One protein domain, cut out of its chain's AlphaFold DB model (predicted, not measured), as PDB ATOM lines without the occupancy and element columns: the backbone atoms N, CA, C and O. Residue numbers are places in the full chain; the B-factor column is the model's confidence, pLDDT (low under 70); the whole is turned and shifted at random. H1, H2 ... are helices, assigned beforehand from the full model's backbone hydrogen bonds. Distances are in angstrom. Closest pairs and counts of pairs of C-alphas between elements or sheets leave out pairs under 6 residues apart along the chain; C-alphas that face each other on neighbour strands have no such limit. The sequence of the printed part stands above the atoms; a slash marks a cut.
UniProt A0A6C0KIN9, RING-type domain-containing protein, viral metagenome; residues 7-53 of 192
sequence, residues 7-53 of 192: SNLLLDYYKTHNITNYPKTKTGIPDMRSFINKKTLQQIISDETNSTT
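AT A GLANCE: This is residues 7 to 53 of the 192 residues of the protein "RING-type domain-containing protein" of viral metagenome (UniProt A0A6C0KIN9). A short helix, H1, and a longer one, H2, stand at 73 degrees to each other, and a long loop, residues 17 to 34, joins them. The loop reaches out to Lys 26 at one end of the long axis, and residues 46 to 53, most of them in H2, stick out at the other end. The printed part has 47 residues with two named helices, H1 then H2, and no named strand; the class is all helix. It is elongated, 38 by 20 by 15 A, and only just compact, close to loose, with a radius of gyration of the C-alphas of 10.9 A.

IN THESE COORDINATES: H1 holds residues 7 to 16 and is 14.4 A long from first to last C-alpha, beginning at C-alpha 7 at (-11.902, 27.157, 48.666). H2 holds residues 35 to 51 and is 23.8 A long, from C-alpha 35 at (-1.597, 32.792, 42.805) to C-alpha 51 at (-21.684, 29.975, 30.321).

HOW THE PARTS SIT: H1 and H2 only just touch, with 3 pairs of C-alphas within 8 A. The closest C-alphas are those of Leu 10 and Leu 41, 6.4 A apart. H2 touches H1 with residues 37 to 41 alone. Their lines are about perpendicular, at 73 degrees, and their centres are 11.5 A apart. In H1 and H2 every O i to N i+4 pair is within hydrogen-bond range.

THE WHOLE: The two C-alphas farthest apart are those of Lys 26 and Thr 53, 37.7 A. The link from H1 to H2 is long, with 18 residues. Residues 46 to 53, of which 46 to 51 belong to H2, stand free; the body without them spans 25 by 21 by 16 A. The printed part has no cut. Its mean pLDDT is 85.3, and residues 47 to 53 are under 70.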
ATOM      1  N   SER A   7     -12.748  28.352  48.580       87.44
ATOM      2  CA  SER A   7     -11.902  27.157  48.666       87.44
ATOM      3  C   SER A   7     -12.657  25.860  48.371       87.44
ATOM      4  O   SER A   7     -12.071  24.932  47.822       87.44
ATOM      5  N   ASN A   8     -13.943  25.782  48.729       90.31
ATOM      6  CA  ASN A   8     -14.777  24.610  48.461       90.31
ATOM      7  C   ASN A   8     -15.156  24.529  46.980       90.31
ATOM      8  O   ASN A   8     -15.122  23.440  46.417       90.31
ATOM      9  N   LEU A   9     -15.440  25.673  46.350       90.62
ATOM     10  CA  LEU A   9     -15.732  25.750  44.917       90.62
ATOM     11  C   LEU A   9     -14.532  25.291  44.069       90.62
ATOM     12  O   LEU A   9     -14.671  24.437  43.198       90.62
ATOM     13  N   LEU A  10     -13.324  25.762  44.397       93.19
ATOM     14  CA  LEU A  10     -12.079  25.286  43.780       93.19
ATOM     15  C   LEU A  10     -11.835  23.788  44.000       93.19
ATOM     16  O   LEU A  10     -11.381  23.094  43.093       93.19
ATOM     17  N   LEU A  11     -12.108  23.286  45.208       93.25
ATOM     18  CA  LEU A  11     -11.914  21.873  45.526       93.25
ATOM     19  C   LEU A  11     -12.854  20.982  44.706       93.25
ATOM     20  O   LEU A  11     -12.432  19.923  44.246       93.25
ATOM     21  N   ASP A  12     -14.103  21.403  44.528       92.81
ATOM     22  CA  ASP A  12     -15.078  20.703  43.695       92.81
ATOM     23  C   ASP A  12     -14.681  20.725  42.214       92.81
ATOM     24  O   ASP A  12     -14.614  19.677  41.572       92.81
ATOM     25  N   TYR A  13     -14.276  21.890  41.701       92.88
ATOM     26  CA  TYR A  13     -13.756  22.032  40.341       92.88
ATOM     27  C   TYR A  13     -12.571  21.092  40.068       92.88
ATOM     28  O   TYR A  13     -12.561  20.351  39.085       92.88
ATOM     29  N   TYR A  14     -11.576  21.060  40.960       93.75
ATOM     30  CA  TYR A  14     -10.424  20.179  40.781       93.75
ATOM     31  C   TYR A  14     -10.807  18.699  40.816       93.75
ATOM     32  O   TYR A  14     -10.269  17.916  40.035       93.75
ATOM     33  N   LYS A  15     -11.760  18.305  41.668       92.69
ATOM     34  CA  LYS A  15     -12.268  16.926  41.703       92.69
ATOM     35  C   LYS A  15     -12.989  16.553  40.411       92.69
ATOM     36  O   LYS A  15     -12.683  15.513  39.840       92.69
ATOM     37  N   THR A  16     -13.910  17.395  39.945       93.38
ATOM     38  CA  THR A  16     -14.708  17.138  38.732       93.38
ATOM     39  C   THR A  16     -13.850  17.063  37.470       93.38
ATOM     40  O   THR A  16     -14.163  16.297  36.565       93.38
ATOM     41  N   HIS A  17     -12.724  17.781  37.438       91.31
ATOM     42  CA  HIS A  17     -11.783  17.793  36.316       91.31
ATOM     43  C   HIS A  17     -10.576  16.854  36.511       91.31
ATOM     44  O   HIS A  17      -9.628  16.907  35.730       91.31
ATOM     45  N   ASN A  18     -10.583  15.992  37.539       93.19
ATOM     46  CA  ASN A  18      -9.483  15.077  37.879       93.19
ATOM     47  C   ASN A  18      -8.108  15.764  38.051       93.19
ATOM     48  O   ASN A  18      -7.055  15.178  37.790       93.19
ATOM     49  N   ILE A  19      -8.096  17.007  38.533       92.00
ATOM     50  CA  ILE A  19      -6.880  17.768  38.819       92.00
ATOM     51  C   ILE A  19      -6.431  17.441  40.245       92.00
ATOM     52  O   ILE A  19      -7.040  17.847  41.232       92.00
ATOM     53  N   THR A  20      -5.328  16.710  40.370       90.81
ATOM     54  CA  THR A  20      -4.785  16.281  41.673       90.81
ATOM     55  C   THR A  20      -3.555  17.081  42.108       90.81
ATOM     56  O   THR A  20      -3.245  17.142  43.303       90.81
ATOM     57  N   ASN A  21      -2.873  17.720  41.153       92.31
ATOM     58  CA  ASN A  21      -1.668  18.510  41.375       92.31
ATOM     59  C   ASN A  21      -1.995  20.009  41.445       92.31
ATOM     60  O   ASN A  21      -1.873  20.731  40.457       92.31
ATOM     61  N   TYR A  22      -2.429  20.469  42.618       92.62
ATOM     62  CA  TYR A  22      -2.674  21.884  42.896       92.62
ATOM     63  C   TYR A  22      -2.124  22.283  44.276       92.62
ATOM     64  O   TYR A  22      -2.038  21.440  45.179       92.62
ATOM     65  N   PRO A  23      -1.759  23.566  44.478       95.69
ATOM     66  CA  PRO A  23      -1.318  24.069  45.774       95.69
ATOM     67  C   PRO A  23      -2.408  23.908  46.838       95.69
ATOM     68  O   PRO A  23      -3.508  24.453  46.712       95.69
ATOM     69  N   LYS A  24      -2.099  23.173  47.904       95.12
ATOM     70  CA  LYS A  24      -3.038  22.841  48.979       95.12
ATOM     71  C   LYS A  24      -2.403  23.022  50.349       95.12
ATOM     72  O   LYS A  24      -1.192  22.883  50.511       95.12
ATOM     73  N   THR A  25      -3.228  23.331  51.340       92.00
ATOM     74  CA  THR A  25      -2.821  23.399  52.744       92.00
ATOM     75  C   THR A  25      -2.472  22.001  53.269       92.00
ATOM     76  O   THR A  25      -2.759  20.982  52.636       92.00
ATOM     77  N   LYS A  26      -1.923  21.923  54.488       91.06
ATOM     78  CA  LYS A  26      -1.664  20.642  55.175       91.06
ATOM     79  C   LYS A  26      -2.922  19.779  55.349       91.06
ATOM     80  O   LYS A  26      -2.813  18.567  55.458       91.06
ATOM     81  N   THR A  27      -4.103  20.398  55.360       88.31
ATOM     82  CA  THR A  27      -5.402  19.720  55.475       88.31
ATOM     83  C   THR A  27      -5.976  19.277  54.125       88.31
ATOM     84  O   THR A  27      -7.068  18.723  54.083       88.31
ATOM     85  N   GLY A  28      -5.260  19.507  53.017       86.50
ATOM     86  CA  GLY A  28      -5.664  19.077  51.676       86.50
ATOM     87  C   GLY A  28      -6.637  20.016  50.957       86.50
ATOM     88  O   GLY A  28      -7.090  19.688  49.866       86.50
ATOM     89  N   ILE A  29      -6.942  21.181  51.533       91.19
ATOM     90  CA  ILE A  29      -7.840  22.187  50.945       91.19
ATOM     91  C   ILE A  29      -7.033  23.103  50.007       91.19
ATOM     92  O   ILE A  29      -5.881  23.402  50.336       91.19
ATOM     93  N   PRO A  30      -7.590  23.583  48.874       94.25
ATOM     94  CA  PRO A  30      -6.909  24.546  48.013       94.25
ATOM     95  C   PRO A  30      -6.428  25.772  48.798       94.25
ATOM     96  O   PRO A  30      -7.207  26.440  49.482       94.25
ATOM     97  N   ASP A  31      -5.131  26.069  48.713       94.69
ATOM     98  CA  ASP A  31      -4.551  27.223  49.396       94.69
ATOM     99  C   ASP A  31      -4.892  28.514  48.641       94.69
ATOM    100  O   ASP A  31      -4.338  28.797  47.576       94.69
ATOM    101  N   MET A  32      -5.788  29.323  49.204       91.75
ATOM    102  CA  MET A  32      -6.233  30.585  48.605       91.75
ATOM    103  C   MET A  32      -5.168  31.690  48.605       91.75
ATOM    104  O   MET A  32      -5.392  32.748  48.020       91.75
ATOM    105  N   ARG A  33      -4.004  31.483  49.236       91.69
ATOM    106  CA  ARG A  33      -2.852  32.395  49.122       91.69
ATOM    107  C   ARG A  33      -2.069  32.162  47.832       91.69
ATOM    108  O   ARG A  33      -1.396  33.081  47.372       91.69
ATOM    109  N   SER A  34      -2.199  30.979  47.228       94.06
ATOM    110  CA  SER A  34      -1.558  30.648  45.959       94.06
ATOM    111  C   SER A  34      -2.128  31.476  44.811       94.06
ATOM    112  O   SER A  34      -3.341  31.524  44.594       94.06
ATOM    113  N   PHE A  35      -1.235  32.078  44.026       93.25
ATOM    114  CA  PHE A  35      -1.597  32.792  42.805       93.25
ATOM    115  C   PHE A  35      -2.348  31.895  41.812       93.25
ATOM    116  O   PHE A  35      -3.319  32.339  41.207       93.25
ATOM    117  N   ILE A  36      -1.940  30.624  41.692       92.44
ATOM    118  CA  ILE A  36      -2.561  29.655  40.778       92.44
ATOM    119  C   ILE A  36      -4.036  29.472  41.141       92.44
ATOM    120  O   ILE A  36      -4.897  29.664  40.291       92.44
ATOM    121  N   ASN A  37      -4.332  29.210  42.415       93.88
ATOM    122  CA  ASN A  37      -5.706  28.991  42.866       93.88
ATOM    123  C   ASN A  37      -6.556  30.260  42.719       93.88
ATOM    124  O   ASN A  37      -7.693  30.181  42.266       93.88
ATOM    125  N   LYS A  38      -6.009  31.445  43.027       93.25
ATOM    126  CA  LYS A  38      -6.716  32.720  42.803       93.25
ATOM    127  C   LYS A  38      -7.061  32.937  41.329       93.25
ATOM    128  O   LYS A  38      -8.183  33.330  41.026       93.25
ATOM    129  N   LYS A  39      -6.112  32.664  40.429       92.62
ATOM    130  CA  LYS A  39      -6.312  32.797  38.983       92.62
ATOM    131  C   LYS A  39      -7.347  31.796  38.470       92.62
ATOM    132  O   LYS A  39      -8.254  32.193  37.750       92.62
ATOM    133  N   THR A  40      -7.255  30.531  38.880       92.88
ATOM    134  CA  THR A  40      -8.233  29.500  38.510       92.88
ATOM    135  C   THR A  40      -9.630  29.851  39.017       92.88
ATOM    136  O   THR A  40     -10.584  29.730  38.265       92.88
ATOM    137  N   LEU A  41      -9.766  30.366  40.242       91.25
ATOM    138  CA  LEU A  41     -11.059  30.820  40.756       91.25
ATOM    139  C   LEU A  41     -11.651  31.958  39.918       91.25
ATOM    140  O   LEU A  41     -12.838  31.936  39.622       91.25
ATOM    141  N   GLN A  42     -10.835  32.941  39.530       89.62
ATOM    142  CA  GLN A  42     -11.288  34.021  38.652       89.62
ATOM    143  C   GLN A  42     -11.758  33.490  37.296       89.62
ATOM    144  O   GLN A  42     -12.772  33.969  36.803       89.62
ATOM    145  N   GLN A  43     -11.066  32.491  36.737       88.50
ATOM    146  CA  GLN A  43     -11.470  31.834  35.492       88.50
ATOM    147  C   GLN A  43     -12.789  31.071  35.644       88.50
ATOM    148  O   GLN A  43     -13.678  31.245  34.824       88.50
ATOM    149  N   ILE A  44     -12.956  30.298  36.722       86.25
ATOM    150  CA  ILE A  44     -14.210  29.578  36.991       86.25
ATOM    151  C   ILE A  44     -15.373  30.565  37.122       86.25
ATOM    152  O   ILE A  44     -16.407  30.365  36.502       86.25
ATOM    153  N   ILE A  45     -15.191  31.656  37.872       84.88
ATOM    154  CA  ILE A  45     -16.236  32.674  38.049       84.88
ATOM    155  C   ILE A  45     -16.540  33.372  36.717       84.88
ATOM    156  O   ILE A  45     -17.708  33.585  36.403       84.88
ATOM    157  N   SER A  46     -15.526  33.703  35.908       76.75
ATOM    158  CA  SER A  46     -15.755  34.314  34.594       76.75
ATOM    159  C   SER A  46     -16.450  33.364  33.618       76.75
ATOM    160  O   SER A  46     -17.312  33.790  32.852       76.75
ATOM    161  N   ASP A  47     -16.108  32.078  33.661       67.19
ATOM    162  CA  ASP A  47     -16.695  31.050  32.804       67.19
ATOM    163  C   ASP A  47     -18.116  30.702  33.254       67.19
ATOM    164  O   ASP A  47     -18.977  30.514  32.403       67.19
ATOM    165  N   GLU A  48     -18.415  30.719  34.557       61.50
ATOM    166  CA  GLU A  48     -19.788  30.655  35.066       61.50
ATOM    167  C   GLU A  48     -20.599  31.858  34.573       61.50
ATOM    168  O   GLU A  48     -21.681  31.662  34.033       61.50
ATOM    169  N   THR A  49     -20.058  33.081  34.629       53.69
ATOM    170  CA  THR A  49     -20.770  34.273  34.127       53.69
ATOM    171  C   THR A  49     -20.950  34.301  32.606       53.69
ATOM    172  O   THR A  49     -21.901  34.910  32.125       53.69
ATOM    173  N   ASN A  50     -20.088  33.622  31.840       49.59
ATOM    174  CA  ASN A  50     -20.184  33.554  30.377       49.59
ATOM    175  C   ASN A  50     -20.969  32.326  29.881       49.59
ATOM    176  O   ASN A  50     -21.626  32.398  28.843       49.59
ATOM    177  N   SER A  51     -20.941  31.209  30.617       42.75
ATOM    178  CA  SER A  51     -21.684  29.975  30.321       42.75
ATOM    179  C   SER A  51     -23.108  29.996  30.875       42.75
ATOM    180  O   SER A  51     -23.935  29.190  30.448       42.75
ATOM    181  N   THR A  52     -23.429  30.931  31.771       39.75
ATOM    182  CA  THR A  52     -24.800  31.387  32.006       39.75
ATOM    183  C   THR A  52     -25.127  32.592  31.129       39.75
ATOM    184  O   THR A  52     -25.811  33.506  31.587       39.75
ATOM    185  N   THR A  53     -24.705  32.607  29.857       41.66
ATOM    186  CA  THR A  53     -25.531  33.284  28.851       41.66
ATOM    187  C   THR A  53     -26.833  32.516  28.839       41.66
ATOM    188  O   THR A  53     -26.974  31.438  28.257       41.66
TER     189      THR A  53